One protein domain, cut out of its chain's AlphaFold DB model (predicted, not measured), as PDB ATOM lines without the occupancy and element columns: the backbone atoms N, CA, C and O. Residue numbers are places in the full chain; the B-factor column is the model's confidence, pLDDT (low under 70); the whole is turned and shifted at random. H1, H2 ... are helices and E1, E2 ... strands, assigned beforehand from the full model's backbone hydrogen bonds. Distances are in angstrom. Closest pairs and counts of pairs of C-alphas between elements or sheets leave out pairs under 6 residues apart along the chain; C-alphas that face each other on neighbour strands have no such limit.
ATOM      1  N   LYS A  28     -83.170  69.332  88.748       98.56
ATOM      2  CA  LYS A  28     -82.484  70.585  88.465       98.56
ATOM      3  C   LYS A  28     -82.113  70.639  86.991       98.56
ATOM      4  O   LYS A  28     -81.815  69.604  86.400       98.56
ATOM      5  N   PHE A  29     -82.111  71.835  86.421       98.25
ATOM      6  CA  PHE A  29     -81.941  72.071  84.995       98.25
ATOM      7  C   PHE A  29     -80.954  73.209  84.698       98.25
ATOM      8  O   PHE A  29     -80.947  74.232  85.389       98.25
ATOM      9  N   THR A  30     -80.163  73.050  83.633       97.75
ATOM     10  CA  THR A  30     -79.365  74.122  83.016       97.75
ATOM     11  C   THR A  30     -79.319  73.983  81.491       97.75
ATOM     12  O   THR A  30     -79.394  72.876  80.961       97.75
ATOM     13  N   ARG A  31     -79.161  75.114  80.788       95.88
ATOM     14  CA  ARG A  31     -78.897  75.189  79.334       95.88
ATOM     15  C   ARG A  31     -77.416  75.357  78.988       95.88
ATOM     16  O   ARG A  31     -77.067  75.571  77.831       95.88
ATOM     17  N   GLU A  32     -76.551  75.334  79.992       96.06
ATOM     18  CA  GLU A  32     -75.111  75.278  79.773       96.06
ATOM     19  C   GLU A  32     -74.697  73.857  79.388       96.06
ATOM     20  O   GLU A  32     -75.364  72.893  79.759       96.06
ATOM     21  N   ASP A  33     -73.572  73.724  78.689       96.94
ATOM     22  CA  ASP A  33     -73.015  72.428  78.318       96.94
ATOM     23  C   ASP A  33     -71.568  72.325  78.787       96.94
ATOM     24  O   ASP A  33     -70.672  72.962  78.228       96.94
ATOM     25  N   GLN A  34     -71.349  71.576  79.867       97.00
ATOM     26  CA  GLN A  34     -70.021  71.380  80.430       97.00
ATOM     27  C   GLN A  34     -69.830  69.908  80.840       97.00
ATOM     28  O   GLN A  34     -70.669  69.369  81.565       97.00
ATOM     29  N   PRO A  35     -68.724  69.241  80.451       95.75
ATOM     30  CA  PRO A  35     -68.534  67.808  80.698       95.75
ATOM     31  C   PRO A  35     -68.635  67.388  82.171       95.75
ATOM     32  O   PRO A  35     -69.122  66.296  82.478       95.75
ATOM     33  N   GLN A  36     -68.214  68.254  83.100       97.50
ATOM     34  CA  GLN A  36     -68.263  67.976  84.537       97.50
ATOM     35  C   GLN A  36     -69.689  67.824  85.084       97.50
ATOM     36  O   GLN A  36     -69.865  67.281  86.168       97.50
ATOM     37  N   PHE A  37     -70.719  68.249  84.346       97.56
ATOM     38  CA  PHE A  37     -72.118  68.083  84.750       97.56
ATOM     39  C   PHE A  37     -72.549  66.616  84.854       97.56
ATOM     40  O   PHE A  37     -73.572  66.328  85.469       97.56
ATOM     41  N   SER A  38     -71.771  65.690  84.291       96.69
ATOM     42  CA  SER A  38     -71.945  64.241  84.444       96.69
ATOM     43  C   SER A  38     -71.349  63.667  85.738       96.69
ATOM     44  O   SER A  38     -71.645  62.528  86.093       96.69
ATOM     45  N   GLN A  39     -70.520  64.428  86.461       97.94
ATOM     46  CA  GLN A  39     -69.876  63.956  87.688       97.94
ATOM     47  C   GLN A  39     -70.901  63.829  88.818       97.94
ATOM     48  O   GLN A  39     -71.754  64.703  89.005       97.94
ATOM     49  N   ALA A  40     -70.826  62.737  89.579       96.25
ATOM     50  CA  ALA A  40     -71.767  62.466  90.665       96.25
ATOM     51  C   ALA A  40     -71.702  63.541  91.765       96.25
ATOM     52  O   ALA A  40     -72.735  63.967  92.259       96.25
ATOM     53  N   ASP A  41     -70.506  64.040  92.075       96.56
ATOM     54  CA  ASP A  41     -70.219  65.029  93.119       96.56
ATOM     55  C   ASP A  41     -70.282  66.494  92.641       96.56
ATOM     56  O   ASP A  41     -69.939  67.414  93.388       96.56
ATOM     57  N   TYR A  42     -70.731  66.743  91.405       97.81
ATOM     58  CA  TYR A  42     -70.856  68.098  90.877       97.81
ATOM     59  C   TYR A  42     -71.864  68.938  91.679       97.81
ATOM     60  O   TYR A  42     -73.022  68.561  91.866       97.81
ATOM     61  N   ASN A  43     -71.440  70.137  92.090       97.50
ATOM     62  CA  ASN A  43     -72.299  71.087  92.791       97.50
ATOM     63  C   ASN A  43     -73.229  71.829  91.816       97.50
ATOM     64  O   ASN A  43     -72.885  72.875  91.261       97.50
ATOM     65  N   ASP A  44     -74.449  71.326  91.691       97.75
ATOM     66  CA  ASP A  44     -75.531  71.885  90.877       97.75
ATOM     67  C   ASP A  44     -76.451  72.856  91.649       97.75
ATOM     68  O   ASP A  44     -77.559  73.160  91.208       97.75
ATOM     69  N   SER A  45     -76.023  73.395  92.798       97.25
ATOM     70  CA  SER A  45     -76.847  74.300  93.629       97.25
ATOM     71  C   SER A  45     -77.344  75.562  92.911       97.25
ATOM     72  O   SER A  45     -78.333  76.156  93.340       97.25
ATOM     73  N   LYS A  46     -76.674  75.966  91.825       97.62
ATOM     74  CA  LYS A  46     -77.039  77.126  90.996       97.62
ATOM     75  C   LYS A  46     -78.039  76.801  89.883       97.62
ATOM     76  O   LYS A  46     -78.521  77.723  89.232       97.62
ATOM     77  N   TRP A  47     -78.316  75.525  89.629       98.44
ATOM     78  CA  TRP A  47     -79.227  75.116  88.565       98.44
ATOM     79  C   TRP A  47     -80.679  75.418  88.938       98.44
ATOM     80  O   TRP A  47     -81.059  75.441  90.112       98.44
ATOM     81  N   GLN A  48     -81.510  75.625  87.920       98.25
ATOM     82  CA  GLN A  48     -82.929  75.891  88.101       98.25
ATOM     83  C   GLN A  48     -83.621  74.641  88.644       98.25
ATOM     84  O   GLN A  48     -83.536  73.581  88.034       98.25
ATOM     85  N   LYS A  49     -84.356  74.750  89.755       98.38
ATOM     86  CA  LYS A  49     -85.225  73.658  90.219       98.38
ATOM     87  C   LYS A  49     -86.437  73.542  89.298       98.38
ATOM     88  O   LYS A  49     -87.107  74.544  89.054       98.38
ATOM     89  N   VAL A  50     -86.728  72.335  88.827       98.31
ATOM     90  CA  VAL A  50     -87.843  72.053  87.915       98.31
ATOM     91  C   VAL A  50     -88.629  70.825  88.370       98.31
ATOM     92  O   VAL A  50     -88.134  69.992  89.131       98.31
ATOM     93  N   THR A  51     -89.866  70.729  87.893       97.94
ATOM     94  CA  THR A  51     -90.717  69.541  88.009       97.94
ATOM     95  C   THR A  51     -90.970  69.029  86.599       97.94
ATOM     96  O   THR A  51     -91.238  69.835  85.709       97.94
ATOM     97  N   LEU A  52     -90.858  67.720  86.388       97.31
ATOM     98  CA  LEU A  52     -91.138  67.093  85.102       97.31
ATOM     99  C   LEU A  52     -92.648  66.857  84.899       97.31
ATOM    100  O   LEU A  52     -93.358  66.654  85.886       97.31
ATOM    101  N   PRO A  53     -93.136  66.837  83.641       97.75
ATOM    102  CA  PRO A  53     -92.401  67.132  82.404       97.75
ATOM    103  C   PRO A  53     -92.009  68.616  82.304       97.75
ATOM    104  O   PRO A  53     -92.739  69.492  82.761       97.75
ATOM    105  N   HIS A  54     -90.849  68.895  81.709       97.12
ATOM    106  CA  HIS A  54     -90.311  70.248  81.573       97.12
ATOM    107  C   HIS A  54     -89.874  70.506  80.130       97.12
ATOM    108  O   HIS A  54     -89.086  69.746  79.568       97.12
ATOM    109  N   ASP A  55     -90.378  71.594  79.554       95.56
ATOM    110  CA  ASP A  55     -89.959  72.133  78.263       95.56
ATOM    111  C   ASP A  55     -89.248  73.464  78.522       95.56
ATOM    112  O   ASP A  55     -89.850  74.398  79.049       95.56
ATOM    113  N   TRP A  56     -87.959  73.560  78.192       94.19
ATOM    114  CA  TRP A  56     -87.208  74.803  78.381       94.19
ATOM    115  C   TRP A  56     -87.515  75.848  77.310       94.19
ATOM    116  O   TRP A  56     -87.271  77.037  77.525       94.19
ATOM    117  N   ALA A  57     -87.972  75.416  76.133       93.44
ATOM    118  CA  ALA A  57     -88.115  76.272  74.967       93.44
ATOM    119  C   ALA A  57     -89.293  77.227  75.149       93.44
ATOM    120  O   ALA A  57     -89.211  78.370  74.707       93.44
ATOM    121  N   ILE A  58     -90.329  76.794  75.876       93.12
ATOM    122  CA  ILE A  58     -91.553  77.559  76.145       93.12
ATOM    123  C   ILE A  58     -91.317  78.903  76.850       93.12
ATOM    124  O   ILE A  58     -92.148  79.802  76.761       93.12
ATOM    125  N   TYR A  59     -90.188  79.057  77.547       92.62
ATOM    126  CA  TYR A  59     -89.823  80.307  78.221       92.62
ATOM    127  C   TYR A  59     -89.108  81.304  77.301       92.62
ATOM    128  O   TYR A  59     -88.880  82.448  77.691       92.62
ATOM    129  N   GLY A  60     -88.698  80.867  76.111       90.81
ATOM    130  CA  GLY A  60     -88.004  81.698  75.141       90.81
ATOM    131  C   GLY A  60     -88.954  82.533  74.276       90.81
ATOM    132  O   GLY A  60     -90.146  82.241  74.189       90.81
ATOM    133  N   PRO A  61     -88.439  83.580  73.612       93.19
ATOM    134  CA  PRO A  61     -89.238  84.381  72.698       93.19
ATOM    135  C   PRO A  61     -89.599  83.585  71.443       93.19
ATOM    136  O   PRO A  61     -88.801  82.796  70.936       93.19
ATOM    137  N   PHE A  62     -90.782  83.859  70.905       92.31
ATOM    138  CA  PHE A  62     -91.152  83.408  69.572       92.31
ATOM    139  C   PHE A  62     -90.367  84.189  68.518       92.31
ATOM    140  O   PHE A  62     -90.415  85.419  68.498       92.31
ATOM    141  N   ASP A  63     -89.685  83.473  67.628       92.12
ATOM    142  CA  ASP A  63     -88.955  84.041  66.498       92.12
ATOM    143  C   ASP A  63     -89.067  83.120  65.275       92.12
ATOM    144  O   ASP A  63     -88.987  81.895  65.382       92.12
ATOM    145  N   ARG A  64     -89.233  83.722  64.096       91.56
ATOM    146  CA  ARG A  64     -89.205  83.019  62.810       91.56
ATOM    147  C   ARG A  64     -87.876  82.301  62.598       91.56
ATOM    148  O   ARG A  64     -87.864  81.199  62.050       91.56
ATOM    149  N   GLU A  65     -86.784  82.922  63.033       91.69
ATOM    150  CA  GLU A  65     -85.422  82.427  62.842       91.69
ATOM    151  C   GLU A  65     -85.155  81.136  63.619       91.69
ATOM    152  O   GLU A  65     -84.359  80.308  63.181       91.69
ATOM    153  N   ASN A  66     -85.886  80.892  64.714       91.19
ATOM    154  CA  ASN A  66     -85.793  79.637  65.462       91.19
ATOM    155  C   ASN A  66     -86.281  78.419  64.659       91.19
ATOM    156  O   ASN A  66     -86.022  77.285  65.051       91.19
ATOM    157  N   ASP A  67     -87.003  78.632  63.557       89.62
ATOM    158  CA  ASP A  67     -87.645  77.577  62.769       89.62
ATOM    159  C   ASP A  67     -87.451  77.766  61.257       89.62
ATOM    160  O   ASP A  67     -88.215  77.259  60.432       89.62
ATOM    161  N   LEU A  68     -86.438  78.543  60.871       91.25
ATOM    162  CA  LEU A  68     -86.153  78.805  59.471       91.25
ATOM    163  C   LEU A  68     -85.598  77.543  58.798       91.25
ATOM    164  O   LEU A  68     -84.556  77.007  59.177       91.25
ATOM    165  N   GLN A  69     -86.273  77.081  57.748       89.69
ATOM    166  CA  GLN A  69     -85.846  75.935  56.948       89.69
ATOM    167  C   GLN A  69     -85.796  76.326  55.478       89.69
ATOM    168  O   GLN A  69     -86.788  76.785  54.919       89.69
ATOM    169  N   ARG A  70     -84.660  76.097  54.814       91.81
ATOM    170  CA  ARG A  70     -84.528  76.306  53.368       91.81
ATOM    171  C   ARG A  70     -84.635  74.972  52.637       91.81
ATOM    172  O   ARG A  70     -83.630  74.304  52.400       91.81
ATOM    173  N   ILE A  71     -85.860  74.578  52.294       92.38
ATOM    174  CA  ILE A  71     -86.165  73.283  51.666       92.38
ATOM    175  C   ILE A  71     -87.183  73.431  50.532       92.38
ATOM    176  O   ILE A  71     -87.924  74.408  50.464       92.38
ATOM    177  N   ALA A  72     -87.210  72.461  49.616       93.69
ATOM    178  CA  ALA A  72     -88.255  72.344  48.602       93.69
ATOM    179  C   ALA A  72     -89.260  71.276  49.045       93.69
ATOM    180  O   ALA A  72     -88.908  70.097  49.139       93.69
ATOM    181  N   ILE A  73     -90.508  71.667  49.295       91.12
ATOM    182  CA  ILE A  73     -91.588  70.722  49.599       91.12
ATOM    183  C   ILE A  73     -92.116  70.176  48.271       91.12
ATOM    184  O   ILE A  73     -92.886  70.829  47.564       91.12
ATOM    185  N   LYS A  74     -91.665  68.971  47.900       92.31
ATOM    186  CA  LYS A  74     -92.039  68.320  46.630       92.31
ATOM    187  C   LYS A  74     -93.545  68.079  46.529       92.31
ATOM    188  O   LYS A  74     -94.097  68.166  45.437       92.31
ATOM    189  N   GLN A  75     -94.190  67.806  47.660       93.75
ATOM    190  CA  GLN A  75     -95.634  67.611  47.779       93.75
ATOM    191  C   GLN A  75     -96.426  68.859  47.360       93.75
ATOM    192  O   GLN A  75     -97.509  68.719  46.801       93.75
ATOM    193  N   ASP A  76     -95.839  70.049  47.516       91.00
ATOM    194  CA  ASP A  76     -96.429  71.329  47.107       91.00
ATOM    195  C   ASP A  76     -96.018  71.732  45.675       91.00
ATOM    196  O   ASP A  76     -96.266  72.852  45.233       91.00
ATOM    197  N   GLY A  77     -95.326  70.851  44.942       94.81
ATOM    198  CA  GLY A  77     -94.832  71.129  43.590       94.81
ATOM    199  C   GLY A  77     -93.631  72.081  43.527       94.81
ATOM    200  O   GLY A  77     -93.298  72.574  42.444       94.81
ATOM    201  N   GLN A  78     -92.957  72.348  44.651       94.69
ATOM    202  CA  GLN A  78     -91.797  73.243  44.688       94.69
ATOM    203  C   GLN A  78     -90.604  72.633  43.937       94.69
ATOM    204  O   GLN A  78     -90.193  71.500  44.194       94.69
ATOM    205  N   LYS A  79     -90.021  73.408  43.010       93.56
ATOM    206  CA  LYS A  79     -88.877  72.990  42.172       93.56
ATOM    207  C   LYS A  79     -87.514  73.420  42.722       93.56
ATOM    208  O   LYS A  79     -86.490  72.921  42.267       93.56
ATOM    209  N   SER A  80     -87.496  74.335  43.685       92.94
ATOM    210  CA  SER A  80     -86.292  74.887  44.308       92.94
ATOM    211  C   SER A  80     -86.540  75.124  45.792       92.94
ATOM    212  O   SER A  80     -87.685  75.299  46.206       92.94
ATOM    213  N   ALA A  81     -85.472  75.124  46.591       92.81
ATOM    214  CA  ALA A  81     -85.584  75.376  48.019       92.81
ATOM    215  C   ALA A  81     -86.005  76.826  48.280       92.81
ATOM    216  O   ALA A  81     -85.387  77.752  47.755       92.81
ATOM    217  N   ILE A  82     -87.042  77.002  49.093       92.00
ATOM    218  CA  ILE A  82     -87.499  78.303  49.586       92.00
ATOM    219  C   ILE A  82     -87.530  78.275  51.113       92.00
ATOM    220  O   ILE A  82     -87.350  77.221  51.726       92.00
ATOM    221  N   GLU A  83     -87.704  79.440  51.722       93.88
ATOM    222  CA  GLU A  83     -87.778  79.564  53.172       93.88
ATOM    223  C   GLU A  83     -89.159  79.176  53.694       93.88
ATOM    224  O   GLU A  83     -90.185  79.699  53.258       93.88
ATOM    225  N   HIS A  84     -89.148  78.278  54.670       89.62
ATOM    226  CA  HIS A  84     -90.297  77.806  55.427       89.62
ATOM    227  C   HIS A  84     -90.080  78.107  56.906       89.62
ATOM    228  O   HIS A  84     -88.944  78.185  57.371       89.62
ATOM    229  N   THR A  85     -91.176  78.287  57.635       89.38
ATOM    230  CA  THR A  85     -91.200  78.528  59.083       89.38
ATOM    231  C   THR A  85     -92.533  78.031  59.652       89.38
ATOM    232  O   THR A  85     -93.472  77.793  58.890       89.38
ATOM    233  N   GLY A  86     -92.643  77.893  60.972       83.50
ATOM    234  CA  GLY A  86     -93.870  77.541  61.691       83.50
ATOM    235  C   GLY A  86     -94.071  76.045  61.979       83.50
ATOM    236  O   GLY A  86     -95.093  75.680  62.551       83.50
ATOM    237  N   ARG A  87     -93.115  75.177  61.633       83.56
ATOM    238  CA  ARG A  87     -93.089  73.752  61.997       83.56
ATOM    239  C   ARG A  87     -92.930  73.489  63.496       83.56
ATOM    240  O   ARG A  87     -93.470  72.494  63.968       83.56
ATOM    241  N   THR A  88     -92.190  74.320  64.227       84.50
ATOM    242  CA  THR A  88     -91.908  74.140  65.669       84.50
ATOM    243  C   THR A  88     -92.562  75.211  66.539       84.50
ATOM    244  O   THR A  88     -92.292  75.313  67.735       84.50
ATOM    245  N   GLY A  89     -93.419  76.039  65.940       87.81
ATOM    246  CA  GLY A  89     -94.053  77.167  66.611       87.81
ATOM    247  C   GLY A  89     -93.128  78.365  66.834       87.81
ATOM    248  O   GLY A  89     -93.586  79.340  67.409       87.81
ATOM    249  N   GLY A  90     -91.868  78.333  66.372       91.56
ATOM    250  CA  GLY A  90     -90.922  79.454  66.488       91.56
ATOM    251  C   GLY A  90     -90.269  79.610  67.866       91.56
ATOM    252  O   GLY A  90     -89.676  80.649  68.152       91.56
ATOM    253  N   LEU A  91     -90.371  78.608  68.741       93.62
ATOM    254  CA  LEU A  91     -89.678  78.603  70.034       93.62
ATOM    255  C   LEU A  91     -88.193  78.237  69.864       93.62
ATOM    256  O   LEU A  91     -87.863  77.472  68.960       93.62
ATOM    257  N   PRO A  92     -87.282  78.707  70.733       91.81
ATOM    258  CA  PRO A  92     -85.855  78.388  70.659       91.81
ATOM    259  C   PRO A  92     -85.572  76.989  71.230       91.81
ATOM    260  O   PRO A  92     -84.971  76.833  72.298       91.81
ATOM    261  N   PHE A  93     -86.042  75.967  70.514       88.56
ATOM    262  CA  PHE A  93     -86.006  74.564  70.933       88.56
ATOM    263  C   PHE A  93     -84.612  73.933  70.830       88.56
ATOM    264  O   PHE A  93     -84.302  73.004  71.571       88.56
ATOM    265  N   VAL A  94     -83.751  74.458  69.953       90.12
ATOM    266  CA  VAL A  94     -82.410  73.915  69.708       90.12
ATOM    267  C   VAL A  94     -81.455  74.244  70.859       90.12
ATOM    268  O   VAL A  94     -81.430  75.358  71.392       90.12
ATOM    269  N   GLY A  95     -80.619  73.271  71.209       91.69
ATOM    270  CA  GLY A  95     -79.503  73.438  72.132       91.69
ATOM    271  C   GLY A  95     -79.297  72.213  73.010       91.69
ATOM    272  O   GLY A  95     -79.991  71.209  72.875       91.69
ATOM    273  N   VAL A  96     -78.337  72.324  73.923       95.00
ATOM    274  CA  VAL A  96     -78.077  71.311  74.944       95.00
ATOM    275  C   VAL A  96     -78.768  71.733  76.235       95.00
ATOM    276  O   VAL A  96     -78.734  72.904  76.620       95.00
ATOM    277  N   GLY A  97     -79.403  70.776  76.900       94.88
ATOM    278  CA  GLY A  97     -79.956  70.964  78.229       94.88
ATOM    279  C   GLY A  97     -79.616  69.773  79.106       94.88
ATOM    280  O   GLY A  97     -79.773  68.625  78.694       94.88
ATOM    281  N   TRP A  98     -79.155  70.060  80.317       97.56
ATOM    282  CA  TRP A  98     -78.805  69.050  81.302       97.56
ATOM    283  C   TRP A  98     -79.849  69.006  82.412       97.56
ATOM    284  O   TRP A  98     -80.258  70.043  82.936       97.56
ATOM    285  N   TYR A  99     -80.230  67.790  82.797       97.75
ATOM    286  CA  TYR A  99     -81.116  67.510  83.920       97.75
ATOM    287  C   TYR A  99     -80.383  66.652  84.951       97.75
ATOM    288  O   TYR A  99     -79.752  65.659  84.595       97.75
ATOM    289  N   ARG A 100     -80.469  67.028  86.228       97.88
ATOM    290  CA  ARG A 100     -79.876  66.287  87.352       97.88
ATOM    291  C   ARG A 100     -80.913  66.041  88.438       97.88
ATOM    292  O   ARG A 100     -81.714  66.925  88.741       97.88
ATOM    293  N   THR A 101     -80.894  64.849  89.021       97.00
ATOM    294  CA  THR A 101     -81.704  64.486  90.185       97.00
ATOM    295  C   THR A 101     -80.956  63.469  91.040       97.00
ATOM    296  O   THR A 101     -80.110  62.734  90.536       97.00
ATOM    297  N   GLU A 102     -81.285  63.438  92.325       94.75
ATOM    298  CA  GLU A 102     -80.768  62.488  93.305       94.75
ATOM    299  C   GLU A 102     -81.962  61.886  94.045       94.75
ATOM    300  O   GLU A 102     -82.890  62.601  94.436       94.75
TER     301      GLU A 102
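AT A GLANCE: This is residues 28 to 102 of the 123 residues of the protein "Beta-galactosidase" of Capnocytophaga sp (UniProt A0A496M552). What is the shape? It is a rod with little regular structure: a small sheet of E2, E1 and E5, grazed by H1, at one end, the hairpin E3 and E4 at the other, and two long unnamed links between. What builds it? The 75 printed residues include E1, H1, E2, H2, E3, E4 and E5 in that order, class mixed, both sheets antiparallel, under half in named elements. It is extended, radius of gyration of the C-alphas 17.7 A, spans 55 by 22 by 17 A.

IN THESE COORDINATES: Where is the larger sheet? E1 is residues 28 to 30, 7.2 A long, from C-alpha 28 at (-82.484, 70.585, 88.465); E2 is residues 48 to 50; E5 is residues 98 to 100, ending with C-alpha 100 at (-79.876, 66.287, 87.352). Where are the others? H1 is 35 to 38, H2 64 to 67, E3 69 to 71, E4 82 to 84.

HOW THE PARTS SIT: What pairs? Within hydrogen-bond range are N 28 and O 100 of E1 and E5, 2.8 A, N 29 and O 48 of E1 and E2, 2.8 A, and N 84 and O 69 of the hairpin E3 and E4, 2.8 A. And the helices? H1 only grazes its sheet, with residues 37 to 38; H1 and H2 are apart, both too short for O i to N i+4 pairs.

THE WHOLE: How large? The farthest C-alphas, Asp 41 and Gly 77, are 55.6 A apart. Any cut or doubt? The printed part has no cut, the links E2 to H2 and E4 to E5 are long, and no printed residue is under 70 in pLDDT.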